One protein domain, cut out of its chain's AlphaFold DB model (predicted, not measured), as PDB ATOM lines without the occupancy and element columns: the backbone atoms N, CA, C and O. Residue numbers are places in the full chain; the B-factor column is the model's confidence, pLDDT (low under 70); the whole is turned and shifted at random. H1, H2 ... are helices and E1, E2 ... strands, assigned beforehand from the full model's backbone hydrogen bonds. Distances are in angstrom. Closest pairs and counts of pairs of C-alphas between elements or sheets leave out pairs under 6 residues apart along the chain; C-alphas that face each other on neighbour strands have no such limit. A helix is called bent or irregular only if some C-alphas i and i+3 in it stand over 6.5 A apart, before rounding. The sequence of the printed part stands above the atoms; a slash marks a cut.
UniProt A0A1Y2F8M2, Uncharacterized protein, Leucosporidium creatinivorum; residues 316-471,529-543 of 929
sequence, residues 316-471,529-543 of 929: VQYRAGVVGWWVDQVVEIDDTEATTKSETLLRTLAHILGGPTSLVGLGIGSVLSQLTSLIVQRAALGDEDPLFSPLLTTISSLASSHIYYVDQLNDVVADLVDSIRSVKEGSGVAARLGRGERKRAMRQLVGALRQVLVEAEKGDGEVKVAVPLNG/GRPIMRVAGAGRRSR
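AT A GLANCE: This is residues 316 to 471 and 529 to 543 of the 929 residues of an uncharacterized protein of Leucosporidium creatinivorum (UniProt A0A1Y2F8M2). What is the main shape? It is an elongated up-and-down bundle of six helices, each running against the one before it in the chain, in which H3 and H4 make the middle, H1 and H2 pack on one side of them and H5 and H7 on the other. A two-stranded antiparallel ribbon, E1 and E2, sits at one end of the bundle, and the short helix H6 packs on H3 near the opposite end. What are its make-up and size? The printed part has 171 residues with seven named helices and then two named strands, in the order H1 H2 H3 H4 H5 H6 H7 E1 E2, and its class is mostly helix. It is compact, with a radius of gyration of the C-alphas of 16.7 A, and spans 60 by 33 by 25 A.

IN THESE COORDINATES: Where do the first helices lie? H1 is residues 316 to 331, 23.9 A long from C-alpha 316 at (338.317, 258.687, 175.542), and H2 is residues 340 to 353. H3, residues 364 to 381, is 26.5 A long, and H4 is residues 388 to 400. H1 is irregular, with C-alphas 317 and 320 7.3 A apart, and H3 only just so, with C-alphas 377 and 380 6.7 A apart. What follows? H5, residues 408 to 425, is 25.7 A long, H6 is residues 428 to 432, and H7, residues 435 to 458, is the longest helix at 35.6 A, beginning at C-alpha 435 at (333.001, 300.517, 161.392). E1 is residues 462 to 468, 18.8 A long, and E2 is residues 533 to 540, 21.1 A long, ending at C-alpha 540 at (356.956, 269.003, 173.764).

HOW THE PARTS SIT: What does H1 meet? H1 and H2 form a helical hairpin at a shallow tilt of 29 degrees, with closest C-alphas Val 330 and Leu 345 at 6.3 A. H1 also touches H3, with Val 331 and Leu 374 closest at 6.8 A. Near the strands, the C-alphas of Val 316 and Met 533 are the closest of H1 and E2, at 6.2 A. Which helices surround H3? H3 is the hub, touching H1, H4, H5, H6 and H7; with H4 it forms a helical hairpin, Leu 368 and Ile 395 closest at 6.6 A, and Ala 379 is 5.2 A from Ala 441 of H7, C-alpha to C-alpha, at a steep tilt of 40 degrees. H4 touches H2, with the C-alphas of Ala 350 and Thr 394 closest at 4.2 A, and H7, with Ser 396 and Val 452 closest at 4.4 A. H5 and H7 touch at a shallow tilt of 11 degrees, opposite ways, with Ile 420 and Met 442 closest at 5.6 A, while H5 and H6 touch only at the corner. What do the backbone N and O atoms show? E1 and E2 are antiparallel at 149 degrees, with N 465 and O 536 within hydrogen-bond range at 2.8 A and N 538 and O 463 at 2.7 A. Every O i to N i+4 pair is within range in H2 and H5, against 10 of 12 in H1, 12 of 14 in H3, 6 of 9 in H4 and 18 of 20 in H7. H6 has 0 of 1, beside 1 of 2 O i to N i+3 pairs.

THE WHOLE: How far does it reach? The two C-alphas farthest apart are those of Arg 435 and Gly 471, at 60.2 A. Is anything missing? Residues 472 to 528 are not printed, and C-alphas 471 and 529 are 15.4 A apart across this cut, which lies in the link from E1 to E2. Of the links that are printed whole, none is long. Where is confidence low? The mean pLDDT of the printed part is 87.1, and the residues under 70 are 335, 459 to 461, 470 to 471 and 529.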
ATOM      1  N   VAL A 316     337.362 257.721 176.117       86.19
ATOM      2  CA  VAL A 316     338.317 258.687 175.542       86.19
ATOM      3  C   VAL A 316     337.957 259.052 174.098       86.19
ATOM      4  O   VAL A 316     337.898 260.236 173.782       86.19
ATOM      5  N   GLN A 317     337.603 258.071 173.257       84.31
ATOM      6  CA  GLN A 317     337.259 258.309 171.846       84.31
ATOM      7  C   GLN A 317     336.010 259.176 171.602       84.31
ATOM      8  O   GLN A 317     335.802 259.633 170.483       84.31
ATOM      9  N   TYR A 318     335.154 259.381 172.607       89.88
ATOM     10  CA  TYR A 318     333.925 260.169 172.468       89.88
ATOM     11  C   TYR A 318     333.964 261.496 173.231       89.88
ATOM     12  O   TYR A 318     333.027 262.283 173.111       89.88
ATOM     13  N   ARG A 319     335.036 261.783 173.985       91.25
ATOM     14  CA  ARG A 319     335.153 263.019 174.779       91.25
ATOM     15  C   ARG A 319     335.071 264.274 173.917       91.25
ATOM     16  O   ARG A 319     334.355 265.197 174.281       91.25
ATOM     17  N   ALA A 320     335.711 264.272 172.748       89.81
ATOM     18  CA  ALA A 320     335.626 265.382 171.799       89.81
ATOM     19  C   ALA A 320     334.177 265.674 171.362       89.81
ATOM     20  O   ALA A 320     333.784 266.832 171.277       89.81
ATOM     21  N   GLY A 321     333.353 264.637 171.161       89.94
ATOM     22  CA  GLY A 321     331.933 264.805 170.834       89.94
ATOM     23  C   GLY A 321     331.107 265.380 171.989       89.94
ATOM     24  O   GLY A 321     330.180 266.148 171.758       89.94
ATOM     25  N   VAL A 322     331.469 265.059 173.237       92.31
ATOM     26  CA  VAL A 322     330.852 265.669 174.427       92.31
ATOM     27  C   VAL A 322     331.194 267.154 174.513       92.31
ATOM     28  O   VAL A 322     330.305 267.958 174.772       92.31
ATOM     29  N   VAL A 323     332.453 267.528 174.266       93.62
ATOM     30  CA  VAL A 323     332.871 268.939 174.200       93.62
ATOM     31  C   VAL A 323     332.132 269.658 173.076       93.62
ATOM     32  O   VAL A 323     331.617 270.744 173.308       93.62
ATOM     33  N   GLY A 324     332.002 269.028 171.903       92.88
ATOM     34  CA  GLY A 324     331.237 269.564 170.774       92.88
ATOM     35  C   GLY A 324     329.822 269.986 171.167       92.88
ATOM     36  O   GLY A 324     329.429 271.102 170.867       92.88
ATOM     37  N   TRP A 325     329.110 269.171 171.955       94.31
ATOM     38  CA  TRP A 325     327.787 269.549 172.464       94.31
ATOM     39  C   TRP A 325     327.815 270.822 173.327       94.31
ATOM     40  O   TRP A 325     326.938 271.668 173.192       94.31
ATOM     41  N   TRP A 326     328.813 270.990 174.203       94.69
ATOM     42  CA  TRP A 326     328.942 272.215 175.005       94.69
ATOM     43  C   TRP A 326     329.241 273.438 174.140       94.69
ATOM     44  O   TRP A 326     328.693 274.507 174.397       94.69
ATOM     45  N   VAL A 327     330.075 273.277 173.110       93.75
ATOM     46  CA  VAL A 327     330.365 274.347 172.148       93.75
ATOM     47  C   VAL A 327     329.103 274.705 171.361       93.75
ATOM     48  O   VAL A 327     328.771 275.882 171.291       93.75
ATOM     49  N   ASP A 328     328.340 273.721 170.878       93.00
ATOM     50  CA  ASP A 328     327.067 273.951 170.183       93.00
ATOM     51  C   ASP A 328     326.092 274.750 171.066       93.00
ATOM     52  O   ASP A 328     325.480 275.712 170.611       93.00
ATOM     53  N   GLN A 329     325.998 274.422 172.361       91.94
ATOM     54  CA  GLN A 329     325.169 275.174 173.315       91.94
ATOM     55  C   GLN A 329     325.663 276.609 173.564       91.94
ATOM     56  O   GLN A 329     324.852 277.485 173.859       91.94
ATOM     57  N   VAL A 330     326.971 276.861 173.464       91.44
ATOM     58  CA  VAL A 330     327.552 278.212 173.535       91.44
ATOM     59  C   VAL A 330     327.291 278.992 172.243       91.44
ATOM     60  O   VAL A 330     326.996 280.179 172.297       91.44
ATOM     61  N   VAL A 331     327.346 278.350 171.079       86.69
ATOM     62  CA  VAL A 331     327.060 279.002 169.789       86.69
ATOM     63  C   VAL A 331     325.571 279.321 169.629       86.69
ATOM     64  O   VAL A 331     325.215 280.265 168.934       86.69
ATOM     65  N   GLU A 332     324.689 278.586 170.308       86.38
ATOM     66  CA  GLU A 332     323.254 278.895 170.394       86.38
ATOM     67  C   GLU A 332     322.927 280.115 171.285       86.38
ATOM     68  O   GLU A 332     321.752 280.472 171.419       86.38
ATOM     69  N   ILE A 333     323.924 280.762 171.906       81.31
ATOM     70  CA  ILE A 333     323.720 282.012 172.649       81.31
ATOM     71  C   ILE A 333     323.264 283.102 171.668       81.31
ATOM     72  O   ILE A 333     323.965 283.429 170.719       81.31
ATOM     73  N   ASP A 334     322.087 283.672 171.927       70.81
ATOM     74  CA  ASP A 334     321.503 284.733 171.103       70.81
ATOM     75  C   ASP A 334     322.314 286.047 171.169       70.81
ATOM     76  O   ASP A 334     322.942 286.374 172.185       70.81
ATOM     77  N   ASP A 335     322.228 286.845 170.102       64.56
ATOM     78  CA  ASP A 335     322.935 288.121 169.893       64.56
ATOM     79  C   ASP A 335     322.361 289.276 170.742       64.56
ATOM     80  O   ASP A 335     322.611 290.448 170.466       64.56
ATOM     81  N   THR A 336     321.546 288.976 171.754       71.75
ATOM     82  CA  THR A 336     320.768 289.967 172.504       71.75
ATOM     83  C   THR A 336     321.352 290.229 173.888       71.75
ATOM     84  O   THR A 336     322.188 291.113 174.057       71.75
ATOM     85  N   GLU A 337     320.931 289.473 174.898       75.75
ATOM     86  CA  GLU A 337     321.311 289.705 176.291       75.75
ATOM     87  C   GLU A 337     322.078 288.523 176.875       75.75
ATOM     88  O   GLU A 337     321.743 287.353 176.678       75.75
ATOM     89  N   ALA A 338     323.111 288.847 177.651       81.25
ATOM     90  CA  ALA A 338     323.819 287.864 178.442       81.25
ATOM     91  C   ALA A 338     322.887 287.286 179.511       81.25
ATOM     92  O   ALA A 338     322.379 287.985 180.388       81.25
ATOM     93  N   THR A 339     322.676 285.979 179.452       87.00
ATOM     94  CA  THR A 339     321.910 285.240 180.449       87.00
ATOM     95  C   THR A 339     322.842 284.550 181.444       87.00
ATOM     96  O   THR A 339     323.981 284.196 181.137       87.00
ATOM     97  N   THR A 340     322.328 284.257 182.640       89.12
ATOM     98  CA  THR A 340     323.040 283.390 183.603       89.12
ATOM     99  C   THR A 340     323.397 282.022 183.008       89.12
ATOM    100  O   THR A 340     324.437 281.461 183.337       89.12
ATOM    101  N   LYS A 341     322.581 281.506 182.077       91.56
ATOM    102  CA  LYS A 341     322.875 280.278 181.327       91.56
ATOM    103  C   LYS A 341     324.112 280.446 180.445       91.56
ATOM    104  O   LYS A 341     325.009 279.619 180.536       91.56
ATOM    105  N   SER A 342     324.189 281.503 179.636       91.31
ATOM    106  CA  SER A 342     325.346 281.749 178.760       91.31
ATOM    107  C   SER A 342     326.654 281.910 179.533       91.31
ATOM    108  O   SER A 342     327.673 281.352 179.135       91.31
ATOM    109  N   GLU A 343     326.623 282.612 180.667       91.75
ATOM    110  CA  GLU A 343     327.804 282.791 181.516       91.75
ATOM    111  C   GLU A 343     328.273 281.455 182.111       91.75
ATOM    112  O   GLU A 343     329.451 281.112 182.026       91.75
ATOM    113  N   THR A 344     327.346 280.661 182.654       94.31
ATOM    114  CA  THR A 344     327.657 279.342 183.223       94.31
ATOM    115  C   THR A 344     328.102 278.339 182.158       94.31
ATOM    116  O   THR A 344     328.995 277.539 182.431       94.31
ATOM    117  N   LEU A 345     327.543 278.384 180.943       94.81
ATOM    118  CA  LEU A 345     327.989 277.555 179.816       94.81
ATOM    119  C   LEU A 345     329.446 277.852 179.447       94.81
ATOM    120  O   LEU A 345     330.242 276.923 179.354       94.81
ATOM    121  N   LEU A 346     329.804 279.131 179.299       94.38
ATOM    122  CA  LEU A 346     331.176 279.548 178.995       94.38
ATOM    123  C   LEU A 346     332.142 279.192 180.123       94.38
ATOM    124  O   LEU A 346     333.199 278.625 179.865       94.38
ATOM    125  N   ARG A 347     331.758 279.446 181.379       94.25
ATOM    126  CA  ARG A 347     332.563 279.065 182.546       94.25
ATOM    127  C   ARG A 347     332.802 277.553 182.597       94.25
ATOM    128  O   ARG A 347     333.936 277.117 182.769       94.25
ATOM    129  N   THR A 348     331.755 276.762 182.363       95.00
ATOM    130  CA  THR A 348     331.848 275.295 182.318       95.00
ATOM    131  C   THR A 348     332.732 274.830 181.166       95.00
ATOM    132  O   THR A 348     333.572 273.957 181.360       95.00
ATOM    133  N   LEU A 349     332.598 275.425 179.979       95.00
ATOM    134  CA  LEU A 349     333.429 275.088 178.826       95.00
ATOM    135  C   LEU A 349     334.905 275.436 179.072       95.00
ATOM    136  O   LEU A 349     335.764 274.595 178.819       95.00
ATOM    137  N   ALA A 350     335.203 276.612 179.627       93.44
ATOM    138  CA  ALA A 350     336.557 276.987 180.029       93.44
ATOM    139  C   ALA A 350     337.136 275.994 181.049       93.44
ATOM    140  O   ALA A 350     338.248 275.505 180.870       93.44
ATOM    141  N   HIS A 351     336.355 275.613 182.065       92.69
ATOM    142  CA  HIS A 351     336.764 274.626 183.063       92.69
ATOM    143  C   HIS A 351     337.001 273.229 182.455       92.69
ATOM    144  O   HIS A 351     337.926 272.527 182.853       92.69
ATOM    145  N   ILE A 352     336.207 272.819 181.463       92.81
ATOM    146  CA  ILE A 352     336.396 271.555 180.737       92.81
ATOM    147  C   ILE A 352     337.689 271.580 179.913       92.81
ATOM    148  O   ILE A 352     338.463 270.624 179.968       92.81
ATOM    149  N   LEU A 353     337.911 272.650 179.144       91.62
ATOM    150  CA  LEU A 353     339.088 272.810 178.285       91.62
ATOM    151  C   LEU A 353     340.373 272.943 179.114       91.62
ATOM    152  O   LEU A 353     341.394 272.356 178.755       91.62
ATOM    153  N   GLY A 354     340.289 273.659 180.238       88.44
ATOM    154  CA  GLY A 354     341.378 273.880 181.186       88.44
ATOM    155  C   GLY A 354     341.559 272.774 182.240       88.44
ATOM    156  O   GLY A 354     342.465 272.825 183.068       88.44
ATOM    157  N   GLY A 355     340.662 271.787 182.274       87.06
ATOM    158  CA  GLY A 355     340.624 270.768 183.320       87.06
ATOM    159  C   GLY A 355     341.668 269.661 183.125       87.06
ATOM    160  O   GLY A 355     342.275 269.544 182.068       87.06
ATOM    161  N   PRO A 356     341.848 268.744 184.092       83.12
ATOM    162  CA  PRO A 356     342.841 267.665 183.997       83.12
ATOM    163  C   PRO A 356     342.472 266.564 182.982       83.12
ATOM    164  O   PRO A 356     343.296 265.710 182.649       83.12
ATOM    165  N   THR A 357     341.231 266.543 182.488       86.50
ATOM    166  CA  THR A 357     340.743 265.471 181.615       86.50
ATOM    167  C   THR A 357     341.153 265.715 180.167       86.50
ATOM    168  O   THR A 357     340.657 266.631 179.528       86.50
ATOM    169  N   SER A 358     342.007 264.850 179.619       85.12
ATOM    170  CA  SER A 358     342.424 264.935 178.213       85.12
ATOM    171  C   SER A 358     341.254 264.751 177.233       85.12
ATOM    172  O   SER A 358     340.458 263.806 177.374       85.12
ATOM    173  N   LEU A 359     341.202 265.617 176.215       88.12
ATOM    174  CA  LEU A 359     340.160 265.710 175.185       88.12
ATOM    175  C   LEU A 359     340.708 265.332 173.797       88.12
ATOM    176  O   LEU A 359     340.477 266.031 172.812       88.12
ATOM    177  N   VAL A 360     341.466 264.233 173.709       81.88
ATOM    178  CA  VAL A 360     342.074 263.809 172.436       81.88
ATOM    179  C   VAL A 360     341.026 263.687 171.324       81.88
ATOM    180  O   VAL A 360     339.949 263.123 171.525       81.88
ATOM    181  N   GLY A 361     341.369 264.193 170.136       82.81
ATOM    182  CA  GLY A 361     340.488 264.220 168.968       82.81
ATOM    183  C   GLY A 361     339.612 265.471 168.881       82.81
ATOM    184  O   GLY A 361     338.772 265.551 167.986       82.81
ATOM    185  N   LEU A 362     339.786 266.439 169.787       88.75
ATOM    186  CA  LEU A 362     339.140 267.744 169.693       88.75
ATOM    187  C   LEU A 362     339.657 268.514 168.470       88.75
ATOM    188  O   LEU A 362     340.859 268.712 168.309       88.75
ATOM    189  N   GLY A 363     338.742 268.978 167.617       90.31
ATOM    190  CA  GLY A 363     339.073 269.863 166.502       90.31
ATOM    191  C   GLY A 363     339.275 271.295 166.987       90.31
ATOM    192  O   GLY A 363     338.333 272.081 166.935       90.31
ATOM    193  N   ILE A 364     340.482 271.627 167.453       91.44
ATOM    194  CA  ILE A 364     340.794 272.934 168.061       91.44
ATOM    195  C   ILE A 364     340.424 274.101 167.149       91.44
ATOM    196  O   ILE A 364     339.680 274.969 167.591       91.44
ATOM    197  N   GLY A 365     340.836 274.080 165.877       91.56
ATOM    198  CA  GLY A 365     340.490 275.145 164.926       91.56
ATOM    199  C   GLY A 365     338.975 275.330 164.743       91.56
ATOM    200  O   GLY A 365     338.488 276.451 164.641       91.56
ATOM    201  N   SER A 366     338.182 274.249 164.807       92.94
ATOM    202  CA  SER A 366     336.714 274.358 164.745       92.94
ATOM    203  C   SER A 366     336.134 275.020 165.992       92.94
ATOM    204  O   SER A 366     335.208 275.819 165.876       92.94
ATOM    205  N   VAL A 367     336.641 274.679 167.181       94.00
ATOM    206  CA  VAL A 367     336.192 275.294 168.440       94.00
ATOM    207  C   VAL A 367     336.585 276.767 168.461       94.00
ATOM    208  O   VAL A 367     335.746 277.622 168.736       94.00
ATOM    209  N   LEU A 368     337.833 277.071 168.102       94.88
ATOM    210  CA  LEU A 368     338.346 278.430 168.021       94.88
ATOM    211  C   LEU A 368     337.524 279.276 167.047       94.88
ATOM    212  O   LEU A 368     337.031 280.324 167.445       94.88
ATOM    213  N   SER A 369     337.290 278.793 165.824       94.38
ATOM    214  CA  SER A 369     336.501 279.497 164.806       94.38
ATOM    215  C   SER A 369     335.073 279.823 165.268       94.38
ATOM    216  O   SER A 369     334.546 280.899 164.977       94.38
ATOM    217  N   GLN A 370     334.438 278.921 166.022       93.94
ATOM    218  CA  GLN A 370     333.104 279.150 166.580       93.94
ATOM    219  C   GLN A 370     333.122 280.204 167.697       93.94
ATOM    220  O   GLN A 370     332.279 281.100 167.709       93.94
ATOM    221  N   LEU A 371     334.113 280.153 168.594       94.44
ATOM    222  CA  LEU A 371     334.272 281.134 169.672       94.44
ATOM    223  C   LEU A 371     334.670 282.523 169.144       94.44
ATOM    224  O   LEU A 371     334.141 283.527 169.621       94.44
ATOM    225  N   THR A 372     335.547 282.607 168.139       94.50
ATOM    226  CA  THR A 372     335.912 283.882 167.499       94.50
ATOM    227  C   THR A 372     334.735 284.465 166.728       94.50
ATOM    228  O   THR A 372     334.480 285.664 166.827       94.50
ATOM    229  N   SER A 373     333.948 283.631 166.041       93.12
ATOM    230  CA  SER A 373     332.703 284.067 165.398       93.12
ATOM    231  C   SER A 373     331.720 284.662 166.407       93.12
ATOM    232  O   SER A 373     331.118 285.696 166.116       93.12
ATOM    233  N   LEU A 374     331.599 284.065 167.597       92.50
ATOM    234  CA  LEU A 374     330.743 284.576 168.669       92.50
ATOM    235  C   LEU A 374     331.251 285.915 169.232       92.50
ATOM    236  O   LEU A 374     330.448 286.818 169.453       92.50
ATOM    237  N   ILE A 375     332.570 286.102 169.390       92.44
ATOM    238  CA  ILE A 375     333.154 287.415 169.737       92.44
ATOM    239  C   ILE A 375     332.757 288.469 168.696       92.44
ATOM    240  O   ILE A 375     332.279 289.547 169.048       92.44
ATOM    241  N   VAL A 376     332.908 288.150 167.407       92.44
ATOM    242  CA  VAL A 376     332.586 289.078 166.315       92.44
ATOM    243  C   VAL A 376     331.092 289.416 166.296       92.44
ATOM    244  O   VAL A 376     330.742 290.583 166.147       92.44
ATOM    245  N   GLN A 377     330.204 288.437 166.480       90.38
ATOM    246  CA  GLN A 377     328.752 288.669 166.537       90.38
ATOM    247  C   GLN A 377     328.366 289.598 167.692       90.38
ATOM    248  O   GLN A 377     327.630 290.568 167.507       90.38
ATOM    249  N   ARG A 378     328.938 289.355 168.874       90.06
ATOM    250  CA  ARG A 378     328.612 290.097 170.095       90.06
ATOM    251  C   ARG A 378     329.279 291.464 170.193       90.06
ATOM    252  O   ARG A 378     328.870 292.277 171.017       90.06
ATOM    253  N   ALA A 379     330.220 291.786 169.305       89.56
ATOM    254  CA  ALA A 379     330.827 293.112 169.236       89.56
ATOM    255  C   ALA A 379     329.802 294.244 169.010       89.56
ATOM    256  O   ALA A 379     330.088 295.400 169.327       89.56
ATOM    257  N   ALA A 380     328.595 293.951 168.519       86.50
ATOM    258  CA  ALA A 380     327.511 294.931 168.428       86.50
ATOM    259  C   ALA A 380     326.997 295.416 169.806       86.50
ATOM    260  O   ALA A 380     326.520 296.545 169.918       86.50
ATOM    261  N   LEU A 381     327.142 294.612 170.868       85.44
ATOM    262  CA  LEU A 381     326.554 294.870 172.191       85.44
ATOM    263  C   LEU A 381     327.311 295.900 173.041       85.44
ATOM    264  O   LEU A 381     326.761 296.413 174.013       85.44
ATOM    265  N   GLY A 382     328.540 296.256 172.663       82.88
ATOM    266  CA  GLY A 382     329.341 297.252 173.376       82.88
ATOM    267  C   GLY A 382     330.549 296.675 174.113       82.88
ATOM    268  O   GLY A 382     330.797 295.475 174.096       82.88
ATOM    269  N   ASP A 383     331.320 297.563 174.748       77.88
ATOM    270  CA  ASP A 383     332.525 297.200 175.516       77.88
ATOM    271  C   ASP A 383     332.192 296.586 176.890       77.88
ATOM    272  O   ASP A 383     333.053 295.981 177.522       77.88
ATOM    273  N   GLU A 384     330.940 296.722 177.333       80.38
ATOM    274  CA  GLU A 384     330.434 296.251 178.629       80.38
ATOM    275  C   GLU A 384     329.690 294.905 178.509       80.38
ATOM    276  O   GLU A 384     328.882 294.566 179.372       80.38
ATOM    277  N   ASP A 385     329.916 294.135 177.433       86.25
ATOM    278  CA  ASP A 385     329.344 292.789 177.313       86.25
ATOM    279  C   ASP A 385     329.934 291.873 178.403       86.25
ATOM    280  O   ASP A 385     331.127 291.548 178.357       86.25
ATOM    281  N   PRO A 386     329.124 291.402 179.372       87.44
ATOM    282  CA  PRO A 386     329.626 290.590 180.477       87.44
ATOM    283  C   PRO A 386     330.142 289.218 180.022       87.44
ATOM    284  O   PRO A 386     330.859 288.565 180.777       87.44
ATOM    285  N   LEU A 387     329.821 288.769 178.798       90.50
ATOM    286  CA  LEU A 387     330.319 287.499 178.261       90.50
ATOM    287  C   LEU A 387     331.719 287.591 177.653       90.50
ATOM    288  O   LEU A 387     332.337 286.549 177.433       90.50
ATOM    289  N   PHE A 388     332.262 288.791 177.431       89.25
ATOM    290  CA  PHE A 388     333.577 288.934 176.808       89.25
ATOM    291  C   PHE A 388     334.702 288.312 177.651       89.25
ATOM    292  O   PHE A 388     335.514 287.548 177.133       89.25
ATOM    293  N   SER A 389     334.733 288.569 178.963       91.44
ATOM    294  CA  SER A 389     335.750 287.986 179.852       91.44
ATOM    295  C   SER A 389     335.649 286.447 179.954       91.44
ATOM    296  O   SER A 389     336.678 285.772 179.818       91.44
ATOM    297  N   PRO A 390     334.450 285.848 180.102       92.31
ATOM    298  CA  PRO A 390     334.271 284.401 179.975       92.31
ATOM    299  C   PRO A 390     334.701 283.829 178.615       92.31
ATOM    300  O   PRO A 390     335.357 282.786 178.579       92.31
ATOM    301  N   LEU A 391     334.394 284.499 177.497       93.38
ATOM    302  CA  LEU A 391     334.830 284.082 176.152       93.38
ATOM    303  C   LEU A 391     336.353 284.077 176.031       93.38
ATOM    304  O   LEU A 391     336.937 283.097 175.572       93.38
ATOM    305  N   LEU A 392     336.995 285.140 176.511       92.81
ATOM    306  CA  LEU A 392     338.445 285.276 176.545       92.81
ATOM    307  C   LEU A 392     339.109 284.142 177.339       92.81
ATOM    308  O   LEU A 392     340.075 283.523 176.888       92.81
ATOM    309  N   THR A 393     338.550 283.830 178.509       93.06
ATOM    310  CA  THR A 393     339.009 282.721 179.360       93.06
ATOM    311  C   THR A 393     338.824 281.374 178.657       93.06
ATOM    312  O   THR A 393     339.696 280.510 178.713       93.06
ATOM    313  N   THR A 394     337.718 281.198 177.932       94.06
ATOM    314  CA  THR A 394     337.427 279.963 177.192       94.06
ATOM    315  C   THR A 394     338.407 279.748 176.038       94.06
ATOM    316  O   THR A 394     338.956 278.656 175.907       94.06
ATOM    317  N   ILE A 395     338.673 280.781 175.230       94.44
ATOM    318  CA  ILE A 395     339.633 280.707 174.115       94.44
ATOM    319  C   ILE A 395     341.040 280.426 174.640       94.44
ATOM    320  O   ILE A 395     341.714 279.526 174.149       94.44
ATOM    321  N   SER A 396     341.475 281.149 175.669       91.81
ATOM    322  CA  SER A 396     342.815 280.964 176.235       91.81
ATOM    323  C   SER A 396     343.011 279.615 176.937       91.81
ATOM    324  O   SER A 396     344.119 279.083 176.936       91.81
ATOM    325  N   SER A 397     341.938 278.981 177.423       91.00
ATOM    326  CA  SER A 397     341.986 277.609 177.956       91.00
ATOM    327  C   SER A 397     342.373 276.559 176.902       91.00
ATOM    328  O   SER A 397     342.835 275.478 177.264       91.00
ATOM    329  N   LEU A 398     342.246 276.864 175.601       89.31
ATOM    330  CA  LEU A 398     342.759 276.008 174.520       89.31
ATOM    331  C   LEU A 398     344.296 275.961 174.479       89.31
ATOM    332  O   LEU A 398     344.856 275.035 173.893       89.31
ATOM    333  N   ALA A 399     344.972 276.939 175.089       83.06
ATOM    334  CA  ALA A 399     346.427 277.061 175.083       83.06
ATOM    335  C   ALA A 399     347.106 276.541 176.365       83.06
ATOM    336  O   ALA A 399     348.279 276.181 176.316       83.06
ATOM    337  N   SER A 400     346.394 276.470 177.500       75.69
ATOM    338  CA  SER A 400     347.012 276.236 178.818       75.69
ATOM    339  C   SER A 400     347.219 274.767 179.201       75.69
ATOM    340  O   SER A 400     348.214 274.430 179.833       75.69
ATOM    341  N   SER A 401     346.276 273.870 178.889       71.19
ATOM    342  CA  SER A 401     346.154 272.609 179.658       71.19
ATOM    343  C   SER A 401     346.494 271.340 178.883       71.19
ATOM    344  O   SER A 401     347.037 270.372 179.434       71.19
ATOM    345  N   HIS A 402     346.181 271.317 177.589       80.25
ATOM    346  CA  HIS A 402     346.429 270.157 176.739       80.25
ATOM    347  C   HIS A 402     346.910 270.598 175.369       80.25
ATOM    348  O   HIS A 402     346.195 271.282 174.641       80.25
ATOM    349  N   ILE A 403     348.100 270.132 175.012       85.38
ATOM    350  CA  ILE A 403     348.620 270.203 173.655       85.38
ATOM    351  C   ILE A 403     348.394 268.830 173.026       85.38
ATOM    352  O   ILE A 403     348.862 267.836 173.564       85.38
ATOM    353  N   TYR A 404     347.647 268.730 171.930       85.06
ATOM    354  CA  TYR A 404     347.341 267.453 171.269       85.06
ATOM    355  C   TYR A 404     348.261 267.153 170.086       85.06
ATOM    356  O   TYR A 404     348.352 266.005 169.655       85.06
ATOM    357  N   TYR A 405     348.941 268.173 169.565       88.12
ATOM    358  CA  TYR A 405     349.942 268.064 168.509       88.12
ATOM    359  C   TYR A 405     350.938 269.227 168.609       88.12
ATOM    360  O   TYR A 405     350.635 270.244 169.228       88.12
ATOM    361  N   VAL A 406     352.128 269.051 168.029       85.44
ATOM    362  CA  VAL A 406     353.288 269.939 168.228       85.44
ATOM    363  C   VAL A 406     352.961 271.400 167.902       85.44
ATOM    364  O   VAL A 406     353.189 272.256 168.753       85.44
ATOM    365  N   ASP A 407     352.338 271.656 166.749       88.75
ATOM    366  CA  ASP A 407     352.083 273.006 166.221       88.75
ATOM    367  C   ASP A 407     350.744 273.629 166.637       88.75
ATOM    368  O   ASP A 407     350.310 274.626 166.070       88.75
ATOM    369  N   GLN A 408     350.086 273.085 167.661       91.75
ATOM    370  CA  GLN A 408     348.765 273.556 168.092       91.75
ATOM    371  C   GLN A 408     348.710 275.058 168.377       91.75
ATOM    372  O   GLN A 408     347.736 275.711 168.019       91.75
ATOM    373  N   LEU A 409     349.722 275.611 169.049       91.50
ATOM    374  CA  LEU A 409     349.724 277.039 169.369       91.50
ATOM    375  C   LEU A 409     349.986 277.910 168.142       91.50
ATOM    376  O   LEU A 409     349.396 278.981 168.045       91.50
ATOM    377  N   ASN A 410     350.814 277.437 167.208       92.44
ATOM    378  CA  ASN A 410     351.028 278.104 165.928       92.44
ATOM    379  C   ASN A 410     349.709 278.195 165.149       92.44
ATOM    380  O   ASN A 410     349.322 279.288 164.745       92.44
ATOM    381  N   ASP A 411     348.957 277.096 165.058       94.62
ATOM    382  CA  ASP A 411     347.640 277.083 164.410       94.62
ATOM    383  C   ASP A 411     346.637 278.016 165.107       94.62
ATOM    384  O   ASP A 411     345.935 278.779 164.450       94.62
ATOM    385  N   VAL A 412     346.575 277.995 166.446       94.75
ATOM    386  CA  VAL A 412     345.659 278.856 167.218       94.75
ATOM    387  C   VAL A 412     345.969 280.338 166.998       94.75
ATOM    388  O   VAL A 412     345.048 281.144 166.853       94.75
ATOM    389  N   VAL A 413     347.249 280.715 166.984       95.50
ATOM    390  CA  VAL A 413     347.668 282.097 166.728       95.50
ATOM    391  C   VAL A 413     347.376 282.490 165.284       95.50
ATOM    392  O   VAL A 413     346.778 283.544 165.075       95.50
ATOM    393  N   ALA A 414     347.718 281.644 164.309       95.69
ATOM    394  CA  ALA A 414     347.435 281.891 162.896       95.69
ATOM    395  C   ALA A 414     345.931 282.110 162.650       95.69
ATOM    396  O   ALA A 414     345.540 283.132 162.090       95.69
ATOM    397  N   ASP A 415     345.074 281.229 163.173       95.88
ATOM    398  CA  ASP A 415     343.615 281.328 163.047       95.88
ATOM    399  C   ASP A 415     343.051 282.608 163.703       95.88
ATOM    400  O   ASP A 415     342.089 283.212 163.206       95.88
ATOM    401  N   LEU A 416     343.630 283.055 164.827       96.56
ATOM    402  CA  LEU A 416     343.263 284.321 165.472       96.56
ATOM    403  C   LEU A 416     343.674 285.527 164.622       96.56
ATOM    404  O   LEU A 416     342.872 286.446 164.448       96.56
ATOM    405  N   VAL A 417     344.887 285.523 164.072       96.50
ATOM    406  CA  VAL A 417     345.393 286.585 163.190       96.50
ATOM    407  C   VAL A 417     344.559 286.670 161.911       96.50
ATOM    408  O   VAL A 417     344.135 287.764 161.527       96.50
ATOM    409  N   ASP A 418     344.218 285.532 161.313       95.62
ATOM    410  CA  ASP A 418     343.326 285.450 160.155       95.62
ATOM    411  C   ASP A 418     341.918 285.961 160.483       95.62
ATOM    412  O   ASP A 418     341.314 286.693 159.692       95.62
ATOM    413  N   SER A 419     341.406 285.659 161.680       95.50
ATOM    414  CA  SER A 419     340.133 286.207 162.162       95.50
ATOM    415  C   SER A 419     340.193 287.734 162.305       95.50
ATOM    416  O   SER A 419     339.270 288.427 161.877       95.50
ATOM    417  N   ILE A 420     341.286 288.287 162.845       96.38
ATOM    418  CA  ILE A 420     341.483 289.741 162.963       96.38
ATOM    419  C   ILE A 420     341.548 290.393 161.575       96.38
ATOM    420  O   ILE A 420     340.883 291.408 161.340       96.38
ATOM    421  N   ARG A 421     342.290 289.797 160.635       94.75
ATOM    422  CA  ARG A 421     342.392 290.268 159.245       94.75
ATOM    423  C   ARG A 421     341.027 290.263 158.554       94.75
ATOM    424  O   ARG A 421     340.621 291.272 157.980       94.75
ATOM    425  N   SER A 422     340.271 289.179 158.713       94.31
ATOM    426  CA  SER A 422     338.907 289.037 158.199       94.31
ATOM    427  C   SER A 422     337.963 290.132 158.716       94.31
ATOM    428  O   SER A 422     337.190 290.706 157.938       94.31
ATOM    429  N   VAL A 423     338.060 290.489 160.004       94.94
ATOM    430  CA  VAL A 423     337.289 291.592 160.603       94.94
ATOM    431  C   VAL A 423     337.715 292.949 160.040       94.94
ATOM    432  O   VAL A 423     336.840 293.760 159.716       94.94
ATOM    433  N   LYS A 424     339.024 293.193 159.878       91.75
ATOM    434  CA  LYS A 424     339.569 294.432 159.293       91.75
ATOM    435  C   LYS A 424     339.057 294.653 157.868       91.75
ATOM    436  O   LYS A 424     338.561 295.734 157.550       91.75
ATOM    437  N   GLU A 425     339.087 293.611 157.042       90.69
ATOM    438  CA  GLU A 425     338.572 293.626 155.665       90.69
ATOM    439  C   GLU A 425     337.037 293.715 155.604       90.69
ATOM    440  O   GLU A 425     336.457 294.092 154.584       90.69
ATOM    441  N   GLY A 426     336.350 293.409 156.708       89.25
ATOM    442  CA  GLY A 426     334.893 293.364 156.759       89.25
ATOM    443  C   GLY A 426     334.307 292.180 156.007       89.25
ATOM    444  O   GLY A 426     333.233 292.311 155.414       89.25
ATOM    445  N   SER A 427     335.014 291.053 155.994       87.31
ATOM    446  CA  SER A 427     334.579 289.822 155.347       87.31
ATOM    447  C   SER A 427     333.835 288.900 156.331       87.31
ATOM    448  O   SER A 427     333.729 289.180 157.528       87.31
ATOM    449  N   GLY A 428     333.234 287.821 155.821       87.44
ATOM    450  CA  GLY A 428     332.570 286.805 156.644       87.44
ATOM    451  C   GLY A 428     331.491 287.362 157.584       87.44
ATOM    452  O   GLY A 428     330.593 288.098 157.169       87.44
ATOM    453  N   VAL A 429     331.575 286.996 158.867       83.50
ATOM    454  CA  VAL A 429     330.637 287.425 159.923       83.50
ATOM    455  C   VAL A 429     330.710 288.941 160.161       83.50
ATOM    456  O   VAL A 429     329.683 289.584 160.393       83.50
ATOM    457  N   ALA A 430     331.892 289.541 160.000       87.81
ATOM    458  CA  ALA A 430     332.125 290.971 160.197       87.81
ATOM    459  C   ALA A 430     331.525 291.857 159.092       87.81
ATOM    460  O   ALA A 430     331.424 293.077 159.257       87.81
ATOM    461  N   ALA A 431     331.067 291.269 157.980       88.88
ATOM    462  CA  ALA A 431     330.395 292.002 156.906       88.88
ATOM    463  C   ALA A 431     329.138 292.744 157.390       88.88
ATOM    464  O   ALA A 431     328.789 293.788 156.839       88.88
ATOM    465  N   ARG A 432     328.484 292.230 158.440       87.50
ATOM    466  CA  ARG A 432     327.282 292.825 159.047       87.50
ATOM    467  C   ARG A 432     327.590 293.976 160.003       87.50
ATOM    468  O   ARG A 432     326.697 294.770 160.277       87.50
ATOM    469  N   LEU A 433     328.827 294.061 160.485       89.12
ATOM    470  CA  LEU A 433     329.238 295.029 161.492       89.12
ATOM    471  C   LEU A 433     329.537 296.396 160.870       89.12
ATOM    472  O   LEU A 433     330.184 296.500 159.819       89.12
ATOM    473  N   GLY A 434     329.119 297.453 161.562       89.56
ATOM    474  CA  GLY A 434     329.533 298.825 161.290       89.56
ATOM    475  C   GLY A 434     331.011 299.062 161.623       89.56
ATOM    476  O   GLY A 434     331.655 298.275 162.310       89.56
ATOM    477  N   ARG A 435     331.572 300.193 161.174       86.25
ATOM    478  CA  ARG A 435     333.001 300.517 161.392       86.25
ATOM    479  C   ARG A 435     333.415 300.495 162.869       86.25
ATOM    480  O   ARG A 435     334.456 299.939 163.191       86.25
ATOM    481  N   GLY A 436     332.604 301.075 163.756       88.19
ATOM    482  CA  GLY A 436     332.893 301.089 165.197       88.19
ATOM    483  C   GLY A 436     332.826 299.699 165.837       88.19
ATOM    484  O   GLY A 436     333.645 299.370 166.688       88.19
ATOM    485  N   GLU A 437     331.897 298.858 165.384       91.69
ATOM    486  CA  GLU A 437     331.748 297.480 165.862       91.69
ATOM    487  C   GLU A 437     332.900 296.594 165.380       91.69
ATOM    488  O   GLU A 437     333.404 295.782 166.147       91.69
ATOM    489  N   ARG A 438     333.392 296.799 164.148       92.75
ATOM    490  CA  ARG A 438     334.596 296.116 163.644       92.75
ATOM    491  C   ARG A 438     335.832 296.463 164.459       92.75
ATOM    492  O   ARG A 438     336.556 295.558 164.854       92.75
ATOM    493  N   LYS A 439     336.043 297.747 164.766       91.69
ATOM    494  CA  LYS A 439     337.141 298.183 165.646       91.69
ATOM    495  C   LYS A 439     337.058 297.499 167.010       91.69
ATOM    496  O   LYS A 439     338.055 296.982 167.503       91.69
ATOM    497  N   ARG A 440     335.855 297.414 167.587       91.69
ATOM    498  CA  ARG A 440     335.626 296.696 168.847       91.69
ATOM    499  C   ARG A 440     335.936 295.203 168.735       91.69
ATOM    500  O   ARG A 440     336.660 294.691 169.581       91.69
ATOM    501  N   ALA A 441     335.438 294.534 167.696       94.00
ATOM    502  CA  ALA A 441     335.714 293.123 167.441       94.00
ATOM    503  C   ALA A 441     337.223 292.861 167.289       94.00
ATOM    504  O   ALA A 441     337.735 291.911 167.872       94.00
ATOM    505  N   MET A 442     337.953 293.731 166.580       94.75
ATOM    506  CA  MET A 442     339.412 293.641 166.466       94.75
ATOM    507  C   MET A 442     340.088 293.724 167.834       94.75
ATOM    508  O   MET A 442     340.861 292.830 168.161       94.75
ATOM    509  N   ARG A 443     339.760 294.721 168.670       93.31
ATOM    510  CA  ARG A 443     340.321 294.815 170.034       93.31
ATOM    511  C   ARG A 443     340.035 293.572 170.868       93.31
ATOM    512  O   ARG A 443     340.914 293.061 171.548       93.31
ATOM    513  N   GLN A 444     338.809 293.060 170.797       93.62
ATOM    514  CA  GLN A 444     338.409 291.861 171.530       93.62
ATOM    515  C   GLN A 444     339.202 290.619 171.088       93.62
ATOM    516  O   GLN A 444     339.639 289.840 171.934       93.62
ATOM    517  N   LEU A 445     339.446 290.461 169.784       95.94
ATOM    518  CA  LEU A 445     340.273 289.381 169.236       95.94
ATOM    519  C   LEU A 445     341.768 289.558 169.548       95.94
ATOM    520  O   LEU A 445     342.435 288.576 169.860       95.94
ATOM    521  N   VAL A 446     342.292 290.786 169.541       95.56
ATOM    522  CA  VAL A 446     343.665 291.079 169.992       95.56
ATOM    523  C   VAL A 446     343.818 290.774 171.485       95.56
ATOM    524  O   VAL A 446     344.808 290.175 171.901       95.56
ATOM    525  N   GLY A 447     342.801 291.084 172.292       93.62
ATOM    526  CA  GLY A 447     342.720 290.654 173.685       93.62
ATOM    527  C   GLY A 447     342.780 289.129 173.822       93.62
ATOM    528  O   GLY A 447     343.516 288.628 174.675       93.62
ATOM    529  N   ALA A 448     342.073 288.395 172.952       95.19
ATOM    530  CA  ALA A 448     342.134 286.933 172.873       95.19
ATOM    531  C   ALA A 448     343.528 286.410 172.528       95.19
ATOM    532  O   ALA A 448     344.027 285.535 173.238       95.19
ATOM    533  N   LEU A 449     344.183 286.996 171.525       96.19
ATOM    534  CA  LEU A 449     345.566 286.686 171.172       96.19
ATOM    535  C   LEU A 449     346.508 286.896 172.365       96.19
ATOM    536  O   LEU A 449     347.250 285.986 172.728       96.19
ATOM    537  N   ARG A 450     346.423 288.048 173.041       94.62
ATOM    538  CA  ARG A 450     347.244 288.335 174.227       94.62
ATOM    539  C   ARG A 450     347.048 287.297 175.328       94.62
ATOM    540  O   ARG A 450     348.024 286.817 175.893       94.62
ATOM    541  N   GLN A 451     345.802 286.950 175.652       93.50
ATOM    542  CA  GLN A 451     345.533 285.990 176.725       93.50
ATOM    543  C   GLN A 451     346.000 284.576 176.359       93.50
ATOM    544  O   GLN A 451     346.498 283.867 177.228       93.50
ATOM    545  N   VAL A 452     345.885 284.175 175.089       94.06
ATOM    546  CA  VAL A 452     346.451 282.911 174.590       94.06
ATOM    547  C   VAL A 452     347.963 282.867 174.814       94.06
ATOM    548  O   VAL A 452     348.451 281.868 175.335       94.06
ATOM    549  N   LEU A 453     348.691 283.944 174.502       92.88
ATOM    550  CA  LEU A 453     350.140 284.023 174.729       92.88
ATOM    551  C   LEU A 453     350.504 283.903 176.219       92.88
ATOM    552  O   LEU A 453     351.429 283.180 176.574       92.88
ATOM    553  N   VAL A 454     349.751 284.569 177.101       91.56
ATOM    554  CA  VAL A 454     349.969 284.501 178.560       91.56
ATOM    555  C   VAL A 454     349.698 283.099 179.115       91.56
ATOM    556  O   VAL A 454     350.415 282.625 179.995       91.56
ATOM    557  N   GLU A 455     348.653 282.426 178.635       89.25
ATOM    558  CA  GLU A 455     348.299 281.079 179.090       89.25
ATOM    559  C   GLU A 455     349.205 279.990 178.501       89.25
ATOM    560  O   GLU A 455     349.463 278.989 179.169       89.25
ATOM    561  N   ALA A 456     349.744 280.195 177.296       87.00
ATOM    562  CA  ALA A 456     350.712 279.290 176.679       87.00
ATOM    563  C   ALA A 456     351.981 279.111 177.533       87.00
ATOM    564  O   ALA A 456     352.516 278.002 177.612       87.00
ATOM    565  N   GLU A 457     352.445 280.169 178.208       81.62
ATOM    566  CA  GLU A 457     353.601 280.119 179.118       81.62
ATOM    567  C   GLU A 457     353.352 279.194 180.321       81.62
ATOM    568  O   GLU A 457     354.264 278.511 180.782       81.62
ATOM    569  N   LYS A 458     352.114 279.152 180.828       80.12
ATOM    570  CA  LYS A 458     351.755 278.385 182.032       80.12
ATOM    571  C   LYS A 458     351.588 276.887 181.774       80.12
ATOM    572  O   LYS A 458     351.530 276.119 182.734       80.12
ATOM    573  N   GLY A 459     351.448 276.474 180.516       68.62
ATOM    574  CA  GLY A 459     351.157 275.089 180.167       68.62
ATOM    575  C   GLY A 459     352.342 274.138 180.343       68.62
ATOM    576  O   GLY A 459     353.488 274.501 180.105       68.62
ATOM    577  N   ASP A 460     352.046 272.877 180.678       58.88
ATOM    578  CA  ASP A 460     353.019 271.784 180.913       58.88
ATOM    579  C   ASP A 460     353.880 271.453 179.670       58.88
ATOM    580  O   ASP A 460     354.871 270.729 179.723       58.88
ATOM    581  N   GLY A 461     353.496 271.981 178.503       66.88
ATOM    582  CA  GLY A 461     354.211 271.824 177.241       66.88
ATOM    583  C   GLY A 461     354.204 270.401 176.676       66.88
ATOM    584  O   GLY A 461     354.595 270.236 175.527       66.88
ATOM    585  N   GLU A 462     353.757 269.384 177.417       75.56
ATOM    586  CA  GLU A 462     353.706 267.989 176.969       75.56
ATOM    587  C   GLU A 462     352.565 267.745 175.965       75.56
ATOM    588  O   GLU A 462     351.395 268.058 176.214       75.56
ATOM    589  N   VAL A 463     352.907 267.133 174.830       77.19
ATOM    590  CA  VAL A 463     351.956 266.731 173.789       77.19
ATOM    591  C   VAL A 463     351.256 265.438 174.209       77.19
ATOM    592  O   VAL A 463     351.911 264.447 174.507       77.19
ATOM    593  N   LYS A 464     349.922 265.406 174.201       78.62
ATOM    594  CA  LYS A 464     349.078 264.293 174.659       78.62
ATOM    595  C   LYS A 464     348.364 263.633 173.480       78.62
ATOM    596  O   LYS A 464     347.528 264.248 172.824       78.62
ATOM    597  N   VAL A 465     348.618 262.343 173.264       74.31
ATOM    598  CA  VAL A 465     348.029 261.545 172.171       74.31
ATOM    599  C   VAL A 465     347.270 260.339 172.728       74.31
ATOM    600  O   VAL A 465     347.643 259.762 173.748       74.31
ATOM    601  N   ALA A 466     346.183 259.940 172.063       72.31
ATOM    602  CA  ALA A 466     345.434 258.737 172.417       72.31
ATOM    603  C   ALA A 466     346.049 257.507 171.745       72.31
ATOM    604  O   ALA A 466     346.160 257.441 170.523       72.31
ATOM    605  N   VAL A 467     346.386 256.502 172.547       74.44
ATOM    606  CA  VAL A 467     347.010 255.251 172.106       74.44
ATOM    607  C   VAL A 467     346.183 254.067 172.617       74.44
ATOM    608  O   VAL A 467     345.720 254.106 173.762       74.44
ATOM    609  N   PRO A 468     345.992 252.997 171.823       71.62
ATOM    610  CA  PRO A 468     345.355 251.774 172.302       71.62
ATOM    611  C   PRO A 468     346.072 251.205 173.533       71.62
ATOM    612  O   PRO A 468     347.304 251.207 173.624       71.62
ATOM    613  N   LEU A 469     345.303 250.706 174.500       71.81
ATOM    614  CA  LEU A 469     345.850 250.021 175.663       71.81
ATOM    615  C   LEU A 469     346.352 248.630 175.232       71.81
ATOM    616  O   LEU A 469     345.586 247.675 175.113       71.81
ATOM    617  N   ASN A 470     347.657 248.508 174.992       55.34
ATOM    618  CA  ASN A 470     348.286 247.210 174.751       55.34
ATOM    619  C   ASN A 470     348.539 246.520 176.094       55.34
ATOM    620  O   ASN A 470     349.263 247.053 176.939       55.34
ATOM    621  N   GLY A 471     347.951 245.334 176.288       44.50
ATOM    622  CA  GLY A 471     348.138 244.523 177.491       44.50
ATOM    623  C   GLY A 471     349.616 244.202 177.710       44.50
ATOM    624  O   GLY A 471     350.162 243.299 177.084       44.50
ATOM    625  N   GLY A 529     332.693 245.763 173.758       62.03
ATOM    626  CA  GLY A 529     333.524 245.248 172.669       62.03
ATOM    627  C   GLY A 529     334.309 246.323 171.910       62.03
ATOM    628  O   GLY A 529     334.738 246.075 170.786       62.03
ATOM    629  N   ARG A 530     334.490 247.520 172.483       74.38
ATOM    630  CA  ARG A 530     335.197 248.651 171.855       74.38
ATOM    631  C   ARG A 530     336.653 248.704 172.325       74.38
ATOM    632  O   ARG A 530     336.902 248.393 173.485       74.38
ATOM    633  N   PRO A 531     337.615 249.130 171.491       71.00
ATOM    634  CA  PRO A 531     339.005 249.265 171.923       71.00
ATOM    635  C   PRO A 531     339.133 250.272 173.074       71.00
ATOM    636  O   PRO A 531     338.576 251.368 173.015       71.00
ATOM    637  N   ILE A 532     339.872 249.896 174.120       73.81
ATOM    638  CA  ILE A 532     340.197 250.787 175.237       73.81
ATOM    639  C   ILE A 532     341.386 251.660 174.829       73.81
ATOM    640  O   ILE A 532     342.462 251.154 174.511       73.81
ATOM    641  N   MET A 533     341.191 252.977 174.866       77.56
ATOM    642  CA  MET A 533     342.219 253.976 174.567       77.56
ATOM    643  C   MET A 533     342.753 254.593 175.866       77.56
ATOM    644  O   MET A 533     341.985 254.854 176.793       77.56
ATOM    645  N   ARG A 534     344.058 254.868 175.919       79.31
ATOM    646  CA  ARG A 534     344.722 255.640 176.982       79.31
ATOM    647  C   ARG A 534     345.402 256.881 176.410       79.31
ATOM    648  O   ARG A 534     345.640 256.953 175.212       79.31
ATOM    649  N   VAL A 535     345.733 257.835 177.273       78.69
ATOM    650  CA  VAL A 535     346.503 259.035 176.914       78.69
ATOM    651  C   VAL A 535     347.988 258.756 177.156       78.69
ATOM    652  O   VAL A 535     348.330 258.146 178.169       78.69
ATOM    653  N   ALA A 536     348.853 259.168 176.233       74.94
ATOM    654  CA  ALA A 536     350.306 259.062 176.326       74.94
ATOM    655  C   ALA A 536     350.974 260.384 175.910       74.94
ATOM    656  O   ALA A 536     350.437 261.096 175.062       74.94
ATOM    657  N   GLY A 537     352.136 260.682 176.497       75.62
ATOM    658  CA  GLY A 537     352.995 261.799 176.101       75.62
ATOM    659  C   GLY A 537     353.693 261.541 174.762       75.62
ATOM    660  O   GLY A 537     354.115 260.416 174.490       75.62
ATOM    661  N   ALA A 538     353.806 262.569 173.921       75.81
ATOM    662  CA  ALA A 538     354.331 262.503 172.556       75.81
ATOM    663  C   ALA A 538     355.321 263.642 172.231       75.81
ATOM    664  O   ALA A 538     355.446 264.040 171.077       75.81
ATOM    665  N   GLY A 539     356.026 264.163 173.239       74.56
ATOM    666  CA  GLY A 539     357.027 265.224 173.079       74.56
ATOM    667  C   GLY A 539     356.596 266.548 173.704       74.56
ATOM    668  O   GLY A 539     355.688 266.578 174.533       74.56
ATOM    669  N   ARG A 540     357.273 267.637 173.325       78.38
ATOM    670  CA  ARG A 540     356.956 269.003 173.764       78.38
ATOM    671  C   ARG A 540     356.333 269.813 172.627       78.38
ATOM    672  O   ARG A 540     356.607 269.544 171.461       78.38
ATOM    673  N   ARG A 541     355.496 270.789 172.974       85.88
ATOM    674  CA  ARG A 541     354.931 271.768 172.036       85.88
ATOM    675  C   ARG A 541     356.035 272.571 171.353       85.88
ATOM    676  O   ARG A 541     357.061 272.841 171.985       85.88
ATOM    677  N   SER A 542     355.796 273.008 170.119       85.12
ATOM    678  CA  SER A 542     356.609 274.064 169.520       85.12
ATOM    679  C   SER A 542     356.305 275.407 170.199       85.12
ATOM    680  O   SER A 542     355.202 275.653 170.710       85.12
ATOM    681  N   ARG A 543     357.323 276.270 170.279       87.44
ATOM    682  CA  ARG A 543     357.118 277.700 170.542       87.44
ATOM    683  C   ARG A 543     356.421 278.327 169.335       87.44
ATOM    684  O   ARG A 543     356.448 277.765 168.238       87.44
TER     685      ARG A 543